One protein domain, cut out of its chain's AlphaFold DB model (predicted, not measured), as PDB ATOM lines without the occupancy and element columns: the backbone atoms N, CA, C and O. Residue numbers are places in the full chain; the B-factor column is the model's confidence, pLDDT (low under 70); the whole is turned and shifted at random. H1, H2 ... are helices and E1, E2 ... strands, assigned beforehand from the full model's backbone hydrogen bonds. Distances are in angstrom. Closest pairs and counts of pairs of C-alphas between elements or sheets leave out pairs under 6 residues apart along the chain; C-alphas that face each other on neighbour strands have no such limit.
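What this domain is: This is residues 13 to 80 of the 86 residues of the protein "Nucleotidyltransferase domain-containing protein" of Methanosarcinales archaeon (UniProt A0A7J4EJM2). Two parallel strands, E1 and E2, lie side by side between two helices: H1 packs on E2, while H2 lies on the other side of the pair, more loosely packed, nearer to E1. After H2 a long stretch with no named element, residues 64 to 80, makes a loop at the H2 end of the domain. The printed part has 68 residues, with two named helices and two named strands in the order E1, H1, E2, H2; it is mixed, helices and strands, with 31 residues in named elements, under half of those printed. It is compact, with a radius of gyration of the C-alphas of 12.0 A, and its rounded outline spans 34 by 26 by 23 A.

How they stand to each other: The printed part begins with E1, residues 13 to 18, whose neighbour is E2, residues 42 to 48. They are parallel, at 24 degrees between their directions. C-alphas 16 and 46 face each other at 4.6 A. N 14 and O 43, 2.8 A apart, and N 47 and O 16, 2.9 A apart, are within hydrogen-bond range. Between the two strands in the chain comes H1, residues 25 to 33. E1, H1 and E2 form a strand-helix-strand unit, two parallel neighbour strands with a helix between them in the chain, and its crossover is right-handed. H1 and E2 have 11 pairs of C-alphas within 8 A, the closest those of Ile 29 and Val 44, 6.0 A apart. H2, residues 55 to 63, has 2 such pairs with E1, the closest C-alphas being those of Leu 15 and Ala 60, 7.0 A apart. With E2 it has 1 pair, the C-alphas of Tyr 47 and Val 57, 8.0 A apart. H1 and H2 are apart. In H1 and H2 every O i to N i+4 pair is within hydrogen-bond range.

Where its parts are: E1, residues 13 to 18, begins with C-alpha 13 at (78.439, -36.509, 93.338) and is 16.1 A long from first to last C-alpha. H1, residues 25 to 33, measures 12.2 A and begins with C-alpha 25 at (78.464, -22.497, 100.486). E2, residues 42 to 48, measures 19.3 A. H2, residues 55 to 63, measures 12.2 A and ends with C-alpha 63 at (76.086, -35.219, 82.095). Farther on, residues 74 to 75 pair with residues 78 to 79, antiparallel, in stretches too short to be named.

The domain as a whole: The two C-alphas farthest apart are those of Asp 39 and Gly 77, 35.8 A. The printed part has no cut. The links E1 to H1, H1 to E2 and E2 to H2 are short. The C-alphas of residues 64 to 80 lie 10 to 17 A from the mean of the C-alphas. The mean pLDDT of the printed part is 83.2; residues 71 to 80 are under 70, where the model's confidence is low.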
ATOM      1  N   ASP A  13      78.548 -37.965  93.274       87.19
ATOM      2  CA  ASP A  13      78.439 -36.509  93.338       87.19
ATOM      3  C   ASP A  13      76.976 -36.079  93.186       87.19
ATOM      4  O   ASP A  13      76.323 -36.371  92.178       87.19
ATOM      5  N   ILE A  14      76.446 -35.358  94.175       88.19
ATOM      6  CA  ILE A  14      75.051 -34.909  94.202       88.19
ATOM      7  C   ILE A  14      74.988 -33.391  94.062       88.19
ATOM      8  O   ILE A  14      75.309 -32.639  94.982       88.19
ATOM      9  N   LEU A  15      74.486 -32.921  92.922       91.00
ATOM     10  CA  LEU A  15      74.101 -31.523  92.740       91.00
ATOM     11  C   LEU A  15      72.720 -31.268  93.357       91.00
ATOM     12  O   LEU A  15      71.743 -31.920  92.993       91.00
ATOM     13  N   ILE A  16      72.617 -30.267  94.235       90.62
ATOM     14  CA  ILE A  16      71.346 -29.835  94.830       90.62
ATOM     15  C   ILE A  16      71.110 -28.380  94.449       90.62
ATOM     16  O   ILE A  16      71.904 -27.508  94.798       90.62
ATOM     17  N   VAL A  17      70.008 -28.112  93.751       90.38
ATOM     18  CA  VAL A  17      69.621 -26.751  93.370       90.38
ATOM     19  C   VAL A  17      68.574 -26.220  94.345       90.38
ATOM     20  O   VAL A  17      67.480 -26.765  94.479       90.38
ATOM     21  N   LEU A  18      68.921 -25.143  95.044       90.56
ATOM     22  CA  LEU A  18      68.081 -24.461  96.021       90.56
ATOM     23  C   LEU A  18      67.472 -23.201  95.402       90.56
ATOM     24  O   LEU A  18      68.186 -22.411  94.790       90.56
ATOM     25  N   LYS A  19      66.192 -22.918  95.671       88.44
ATOM     26  CA  LYS A  19      65.583 -21.636  95.257       88.44
ATOM     27  C   LYS A  19      66.344 -20.427  95.812       88.44
ATOM     28  O   LYS A  19      66.595 -19.454  95.113       88.44
ATOM     29  N   LYS A  20      66.726 -20.479  97.091       90.31
ATOM     30  CA  LYS A  20      67.504 -19.431  97.767       90.31
ATOM     31  C   LYS A  20      68.202 -19.974  99.007       90.31
ATOM     32  O   LYS A  20      67.714 -20.911  99.633       90.31
ATOM     33  N   SER A  21      69.303 -19.341  99.393       92.12
ATOM     34  CA  SER A  21      69.962 -19.550 100.681       92.12
ATOM     35  C   SER A  21      70.777 -18.315 101.041       92.12
ATOM     36  O   SER A  21      71.469 -17.770 100.187       92.12
ATOM     37  N   ASN A  22      70.727 -17.919 102.313       92.25
ATOM     38  CA  ASN A  22      71.583 -16.864 102.863       92.25
ATOM     39  C   ASN A  22      72.845 -17.433 103.532       92.25
ATOM     40  O   ASN A  22      73.677 -16.675 104.023       92.25
ATOM     41  N   LYS A  23      72.977 -18.766 103.588       94.00
ATOM     42  CA  LYS A  23      74.134 -19.434 104.184       94.00
ATOM     43  C   LYS A  23      75.310 -19.483 103.199       94.00
ATOM     44  O   LYS A  23      75.084 -19.748 102.009       94.00
ATOM     45  N   PRO A  24      76.553 -19.315 103.680       93.69
ATOM     46  CA  PRO A  24      77.758 -19.625 102.918       93.69
ATOM     47  C   PRO A  24      77.720 -21.029 102.305       93.69
ATOM     48  O   PRO A  24      77.036 -21.930 102.787       93.69
ATOM     49  N   PHE A  25      78.450 -21.222 101.207       90.88
ATOM     50  CA  PHE A  25      78.464 -22.497 100.486       90.88
ATOM     51  C   PHE A  25      78.941 -23.668 101.363       90.88
ATOM     52  O   PHE A  25      78.296 -24.710 101.373       90.88
ATOM     53  N   MET A  26      79.994 -23.469 102.161       92.00
ATOM     54  CA  MET A  26      80.521 -24.502 103.066       92.00
ATOM     55  C   MET A  26      79.502 -24.915 104.135       92.00
ATOM     56  O   MET A  26      79.307 -26.105 104.361       92.00
ATOM     57  N   ASP A  27      78.784 -23.957 104.726       94.88
ATOM     58  CA  ASP A  27      77.747 -24.258 105.722       94.88
ATOM     59  C   ASP A  27      76.569 -25.022 105.109       94.88
ATOM     60  O   ASP A  27      75.954 -25.868 105.760       94.88
ATOM     61  N   ARG A  28      76.253 -24.750 103.837       94.31
ATOM     62  CA  ARG A  28      75.255 -25.530 103.101       94.31
ATOM     63  C   ARG A  28      75.725 -26.960 102.864       94.31
ATOM     64  O   ARG A  28      74.899 -27.856 102.976       94.31
ATOM     65  N   ILE A  29      76.996 -27.181 102.519       91.88
ATOM     66  CA  ILE A  29      77.528 -28.537 102.310       91.88
ATOM     67  C   ILE A  29      77.303 -29.371 103.567       91.88
ATOM     68  O   ILE A  29      76.709 -30.438 103.466       91.88
ATOM     69  N   VAL A  30      77.700 -28.854 104.733       91.69
ATOM     70  CA  VAL A  30      77.519 -29.553 106.015       91.69
ATOM     71  C   VAL A  30      76.041 -29.869 106.253       91.69
ATOM     72  O   VAL A  30      75.695 -31.034 106.426       91.69
ATOM     73  N   GLU A  31      75.159 -28.867 106.144       92.56
ATOM     74  CA  GLU A  31      73.715 -29.055 106.361       92.56
ATOM     75  C   GLU A  31      73.108 -30.123 105.440       92.56
ATOM     76  O   GLU A  31      72.225 -30.880 105.844       92.56
ATOM     77  N   TRP A  32      73.514 -30.145 104.170       90.62
ATOM     78  CA  TRP A  32      72.964 -31.089 103.206       90.62
ATOM     79  C   TRP A  32      73.570 -32.475 103.357       90.62
ATOM     80  O   TRP A  32      72.823 -33.440 103.255       90.62
ATOM     81  N   LEU A  33      74.862 -32.583 103.666       88.81
ATOM     82  CA  LEU A  33      75.524 -33.861 103.901       88.81
ATOM     83  C   LEU A  33      74.887 -34.606 105.082       88.81
ATOM     84  O   LEU A  33      74.603 -35.793 104.970       88.81
ATOM     85  N   GLU A  34      74.539 -33.898 106.164       89.56
ATOM     86  CA  GLU A  34      73.832 -34.472 107.323       89.56
ATOM     87  C   GLU A  34      72.454 -35.072 106.974       89.56
ATOM     88  O   GLU A  34      71.946 -35.929 107.696       89.56
ATOM     89  N   LYS A  35      71.834 -34.651 105.862       87.94
ATOM     90  CA  LYS A  35      70.536 -35.174 105.397       87.94
ATOM     91  C   LYS A  35      70.657 -36.431 104.537       87.94
ATOM     92  O   LYS A  35      69.629 -37.039 104.239       87.94
ATOM     93  N   PHE A  36      71.868 -36.817 104.144       82.94
ATOM     94  CA  PHE A  36      72.148 -38.049 103.409       82.94
ATOM     95  C   PHE A  36      72.877 -39.038 104.326       82.94
ATOM     96  O   PHE A  36      74.098 -39.157 104.244       82.94
ATOM     97  N   PRO A  37      72.155 -39.766 105.201       77.25
ATOM     98  CA  PRO A  37      72.737 -40.851 105.981       77.25
ATOM     99  C   PRO A  37      72.989 -42.047 105.054       77.25
ATOM    100  O   PRO A  37      72.194 -42.982 104.989       77.25
ATOM    101  N   LEU A  38      74.054 -41.963 104.264       79.00
ATOM    102  CA  LEU A  38      74.473 -42.992 103.322       79.00
ATOM    103  C   LEU A  38      75.670 -43.745 103.901       79.00
ATOM    104  O   LEU A  38      76.578 -43.144 104.469       79.00
ATOM    105  N   ASP A  39      75.687 -45.064 103.721       80.69
ATOM    106  CA  ASP A  39      76.785 -45.936 104.163       80.69
ATOM    107  C   ASP A  39      78.039 -45.845 103.267       80.69
ATOM    108  O   ASP A  39      78.971 -46.638 103.408       80.69
ATOM    109  N   PHE A  40      78.070 -44.897 102.325       80.19
ATOM    110  CA  PHE A  40      79.163 -44.686 101.382       80.19
ATOM    111  C   PHE A  40      79.490 -43.189 101.237       80.19
ATOM    112  O   PHE A  40      78.618 -42.345 101.460       80.19
ATOM    113  N   PRO A  41      80.742 -42.836 100.889       80.06
ATOM    114  CA  PRO A  41      81.165 -41.446 100.751       80.06
ATOM    115  C   PRO A  41      80.428 -40.745  99.606       80.06
ATOM    116  O   PRO A  41      80.455 -41.203  98.463       80.06
ATOM    117  N   VAL A  42      79.804 -39.609  99.922       84.00
ATOM    118  CA  VAL A  42      79.083 -38.757  98.971       84.00
ATOM    119  C   VAL A  42      79.547 -37.320  99.093       84.00
ATOM    120  O   VAL A  42      79.676 -36.789 100.197       84.00
ATOM    121  N   GLU A  43      79.722 -36.673  97.947       86.94
ATOM    122  CA  GLU A  43      79.952 -35.236  97.857       86.94
ATOM    123  C   GLU A  43      78.664 -34.519  97.447       86.94
ATOM    124  O   GLU A  43      78.013 -34.863  96.460       86.94
ATOM    125  N   VAL A  44      78.278 -33.499  98.216       89.19
ATOM    126  CA  VAL A  44      77.088 -32.685  97.940       89.19
ATOM    127  C   VAL A  44      77.483 -31.285  97.486       89.19
ATOM    128  O   VAL A  44      78.320 -30.621  98.095       89.19
ATOM    129  N   PHE A  45      76.818 -30.795  96.444       92.06
ATOM    130  CA  PHE A  45      77.051 -29.483  95.848       92.06
ATOM    131  C   PHE A  45      75.763 -28.643  95.884       92.06
ATOM    132  O   PHE A  45      74.998 -28.624  94.918       92.06
ATOM    133  N   PRO A  46      75.478 -27.953  97.005       92.69
ATOM    134  CA  PRO A  46      74.237 -27.209  97.192       92.69
ATOM    135  C   PRO A  46      74.327 -25.789  96.617       92.69
ATOM    136  O   PRO A  46      74.634 -24.830  97.330       92.69
ATOM    137  N   TYR A  47      74.029 -25.633  95.331       92.94
ATOM    138  CA  TYR A  47      73.985 -24.336  94.650       92.94
ATOM    139  C   TYR A  47      72.592 -23.716  94.693       92.94
ATOM    140  O   TYR A  47      71.585 -24.411  94.739       92.94
ATOM    141  N   THR A  48      72.519 -22.388  94.687       91.44
ATOM    142  CA  THR A  48      71.243 -21.689  94.488       91.44
ATOM    143  C   THR A  48      70.965 -21.442  93.011       91.44
ATOM    144  O   THR A  48      71.881 -21.492  92.192       91.44
ATOM    145  N   GLU A  49      69.723 -21.101  92.670       88.44
ATOM    146  CA  GLU A  49      69.345 -20.679  91.314       88.44
ATOM    147  C   GLU A  49      70.229 -19.535  90.778       88.44
ATOM    148  O   GLU A  49      70.651 -19.542  89.624       88.44
ATOM    149  N   ASN A  50      70.619 -18.599  91.647       88.69
ATOM    150  CA  ASN A  50      71.515 -17.493  91.291       88.69
ATOM    151  C   ASN A  50      72.956 -17.940  90.974       88.69
ATOM    152  O   ASN A  50      73.747 -17.163  90.444       88.69
ATOM    153  N   GLU A  51      73.322 -19.177  91.309       88.75
ATOM    154  CA  GLU A  51      74.661 -19.740  91.118       88.75
ATOM    155  C   GLU A  51      74.731 -20.739  89.954       88.75
ATOM    156  O   GLU A  51      75.790 -21.313  89.696       88.75
ATOM    157  N   LEU A  52      73.630 -20.921  89.223       85.19
ATOM    158  CA  LEU A  52      73.512 -21.894  88.135       85.19
ATOM    159  C   LEU A  52      74.408 -21.605  86.920       85.19
ATOM    160  O   LEU A  52      74.617 -22.481  86.087       85.19
ATOM    161  N   GLY A  53      74.966 -20.396  86.817       84.94
ATOM    162  CA  GLY A  53      75.920 -20.032  85.765       84.94
ATOM    163  C   GLY A  53      77.330 -20.610  85.952       84.94
ATOM    164  O   GLY A  53      78.190 -20.397  85.099       84.94
ATOM    165  N   LYS A  54      77.606 -21.309  87.061       85.94
ATOM    166  CA  LYS A  54      78.930 -21.889  87.325       85.94
ATOM    167  C   LYS A  54      79.199 -23.081  86.387       85.94
ATOM    168  O   LYS A  54      78.324 -23.937  86.250       85.94
ATOM    169  N   PRO A  55      80.410 -23.211  85.805       85.56
ATOM    170  CA  PRO A  55      80.740 -24.295  84.871       85.56
ATOM    171  C   PRO A  55      80.426 -25.697  85.407       85.56
ATOM    172  O   PRO A  55      79.843 -26.506  84.695       85.56
ATOM    173  N   ILE A  56      80.723 -25.948  86.685       83.44
ATOM    174  CA  ILE A  56      80.461 -27.236  87.343       83.44
ATOM    175  C   ILE A  56      78.970 -27.603  87.362       83.44
ATOM    176  O   ILE A  56      78.611 -28.758  87.162       83.44
ATOM    177  N   VAL A  57      78.090 -26.612  87.535       85.94
ATOM    178  CA  VAL A  57      76.638 -26.817  87.545       85.94
ATOM    179  C   VAL A  57      76.146 -27.158  86.142       85.94
ATOM    180  O   VAL A  57      75.369 -28.093  85.964       85.94
ATOM    181  N   LEU A  58      76.645 -26.441  85.134       85.38
ATOM    182  CA  LEU A  58      76.319 -26.703  83.732       85.38
ATOM    183  C   LEU A  58      76.774 -28.102  83.295       85.38
ATOM    184  O   LEU A  58      76.036 -28.802  82.601       85.38
ATOM    185  N   GLU A  59      77.967 -28.529  83.711       84.56
ATOM    186  CA  GLU A  59      78.467 -29.875  83.420       84.56
ATOM    187  C   GLU A  59      77.643 -30.964  84.103       84.56
ATOM    188  O   GLU A  59      77.272 -31.939  83.443       84.56
ATOM    189  N   ALA A  60      77.315 -30.785  85.383       84.50
ATOM    190  CA  ALA A  60      76.496 -31.721  86.144       84.50
ATOM    191  C   ALA A  60      75.090 -31.875  85.545       84.50
ATOM    192  O   ALA A  60      74.593 -32.987  85.438       84.50
ATOM    193  N   ILE A  61      74.472 -30.795  85.065       84.00
ATOM    194  CA  ILE A  61      73.151 -30.861  84.415       84.00
ATOM    195  C   ILE A  61      73.230 -31.532  83.042       84.00
ATOM    196  O   ILE A  61      72.321 -32.259  82.650       84.00
ATOM    197  N   LYS A  62      74.316 -31.304  82.298       83.25
ATOM    198  CA  LYS A  62      74.497 -31.888  80.965       83.25
ATOM    199  C   LYS A  62      74.800 -33.389  81.008       83.25
ATOM    200  O   LYS A  62      74.404 -34.104  80.090       83.25
ATOM    201  N   LYS A  63      75.568 -33.841  82.003       83.25
ATOM    202  CA  LYS A  63      76.086 -35.219  82.095       83.25
ATOM    203  C   LYS A  63      75.380 -36.070  83.152       83.25
ATOM    204  O   LYS A  63      75.447 -37.293  83.073       83.25
ATOM    205  N   GLY A  64      74.777 -35.436  84.151       81.62
ATOM    206  CA  GLY A  64      74.185 -36.099  85.303       81.62
ATOM    207  C   GLY A  64      72.793 -36.658  85.037       81.62
ATOM    208  O   GLY A  64      72.190 -36.460  83.982       81.62
ATOM    209  N   ILE A  65      72.285 -37.364  86.044       83.56
ATOM    210  CA  ILE A  65      70.939 -37.932  86.061       83.56
ATOM    211  C   ILE A  65      70.131 -37.186  87.117       83.56
ATOM    212  O   ILE A  65      70.532 -37.091  88.276       83.56
ATOM    213  N   THR A  66      68.972 -36.669  86.723       84.31
ATOM    214  CA  THR A  66      68.059 -35.995  87.648       84.31
ATOM    215  C   THR A  66      67.328 -37.024  88.505       84.31
ATOM    216  O   THR A  66      66.505 -37.783  87.992       84.31
ATOM    217  N   LEU A  67      67.606 -37.018  89.811       82.56
ATOM    218  CA  LEU A  67      66.970 -37.912  90.787       82.56
ATOM    219  C   LEU A  67      65.570 -37.433  91.203       82.56
ATOM    220  O   LEU A  67      64.665 -38.240  91.391       82.56
ATOM    221  N   LEU A  68      65.392 -36.118  91.362       82.38
ATOM    222  CA  LEU A  68      64.145 -35.498  91.803       82.38
ATOM    223  C   LEU A  68      64.055 -34.063  91.277       82.38
ATOM    224  O   LEU A  68      65.019 -33.308  91.369       82.38
ATOM    225  N   GLU A  69      62.873 -33.670  90.808       82.88
ATOM    226  CA  GLU A  69      62.543 -32.289  90.457       82.88
ATOM    227  C   GLU A  69      61.187 -31.934  91.085       82.88
ATOM    228  O   GLU A  69      60.236 -32.715  91.014       82.88
ATOM    229  N   ARG A  70      61.103 -30.776  91.749       74.81
ATOM    230  CA  ARG A  70      59.855 -30.268  92.355       74.81
ATOM    231  C   ARG A  70      59.272 -29.060  91.626       74.81
ATOM    232  O   ARG A  70      58.066 -28.853  91.677       74.81
ATOM    233  N   ASP A  71      60.110 -28.299  90.939       69.06
ATOM    234  CA  ASP A  71      59.754 -27.135  90.133       69.06
ATOM    235  C   ASP A  71      60.499 -27.259  88.799       69.06
ATOM    236  O   ASP A  71      61.616 -27.762  88.805       69.06
ATOM    237  N   ASN A  72      59.928 -26.808  87.677       65.12
ATOM    238  CA  ASN A  72      60.634 -26.828  86.387       65.12
ATOM    239  C   ASN A  72      61.815 -25.842  86.449       65.12
ATOM    240  O   ASN A  72      61.614 -24.636  86.268       65.12
ATOM    241  N   ILE A  73      63.029 -26.327  86.719       65.44
ATOM    242  CA  ILE A  73      64.213 -25.466  86.815       65.44
ATOM    243  C   ILE A  73      64.817 -25.321  85.420       65.44
ATOM    244  O   ILE A  73      65.167 -26.308  84.775       65.44
ATOM    245  N   ILE A  74      64.977 -24.080  84.953       61.75
ATOM    246  CA  ILE A  74      65.699 -23.789  83.712       61.75
ATOM    247  C   ILE A  74      67.105 -23.314  84.052       61.75
ATOM    248  O   ILE A  74      67.287 -22.293  84.713       61.75
ATOM    249  N   VAL A  75      68.106 -24.035  83.555       57.56
ATOM    250  CA  VAL A  75      69.519 -23.725  83.775       57.56
ATOM    251  C   VAL A  75      70.195 -23.502  82.435       57.56
ATOM    252  O   VAL A  75      70.191 -24.381  81.584       57.56
ATOM    253  N   GLY A  76      70.736 -22.305  82.194       52.41
ATOM    254  CA  GLY A  76      71.391 -21.995  80.916       52.41
ATOM    255  C   GLY A  76      70.478 -22.139  79.686       52.41
ATOM    256  O   GLY A  76      70.969 -22.397  78.592       52.41
ATOM    257  N   GLY A  77      69.156 -22.013  79.860       52.12
ATOM    258  CA  GLY A  77      68.163 -22.173  78.792       52.12
ATOM    259  C   GLY A  77      67.700 -23.613  78.538       52.12
ATOM    260  O   GLY A  77      66.847 -23.819  77.677       52.12
ATOM    261  N   VAL A  78      68.206 -24.601  79.286       56.16
ATOM    262  CA  VAL A  78      67.734 -25.994  79.236       56.16
ATOM    263  C   VAL A  78      66.963 -26.365  80.509       56.16
ATOM    264  O   VAL A  78      67.428 -26.059  81.609       56.16
ATOM    265  N   PRO A  79      65.785 -27.008  80.398       58.72
ATOM    266  CA  PRO A  79      65.081 -27.539  81.561       58.72
ATOM    267  C   PRO A  79      65.873 -28.708  82.165       58.72
ATOM    268  O   PRO A  79      66.325 -29.594  81.432       58.72
ATOM    269  N   ALA A  80      66.035 -28.713  83.489       60.12
ATOM    270  CA  ALA A  80      66.694 -29.772  84.252       60.12
ATOM    271  C   ALA A  80      65.839 -31.055  84.226       60.12
ATOM    272  O   ALA A  80      65.054 -31.352  85.115       60.12
TER     273      ALA A  80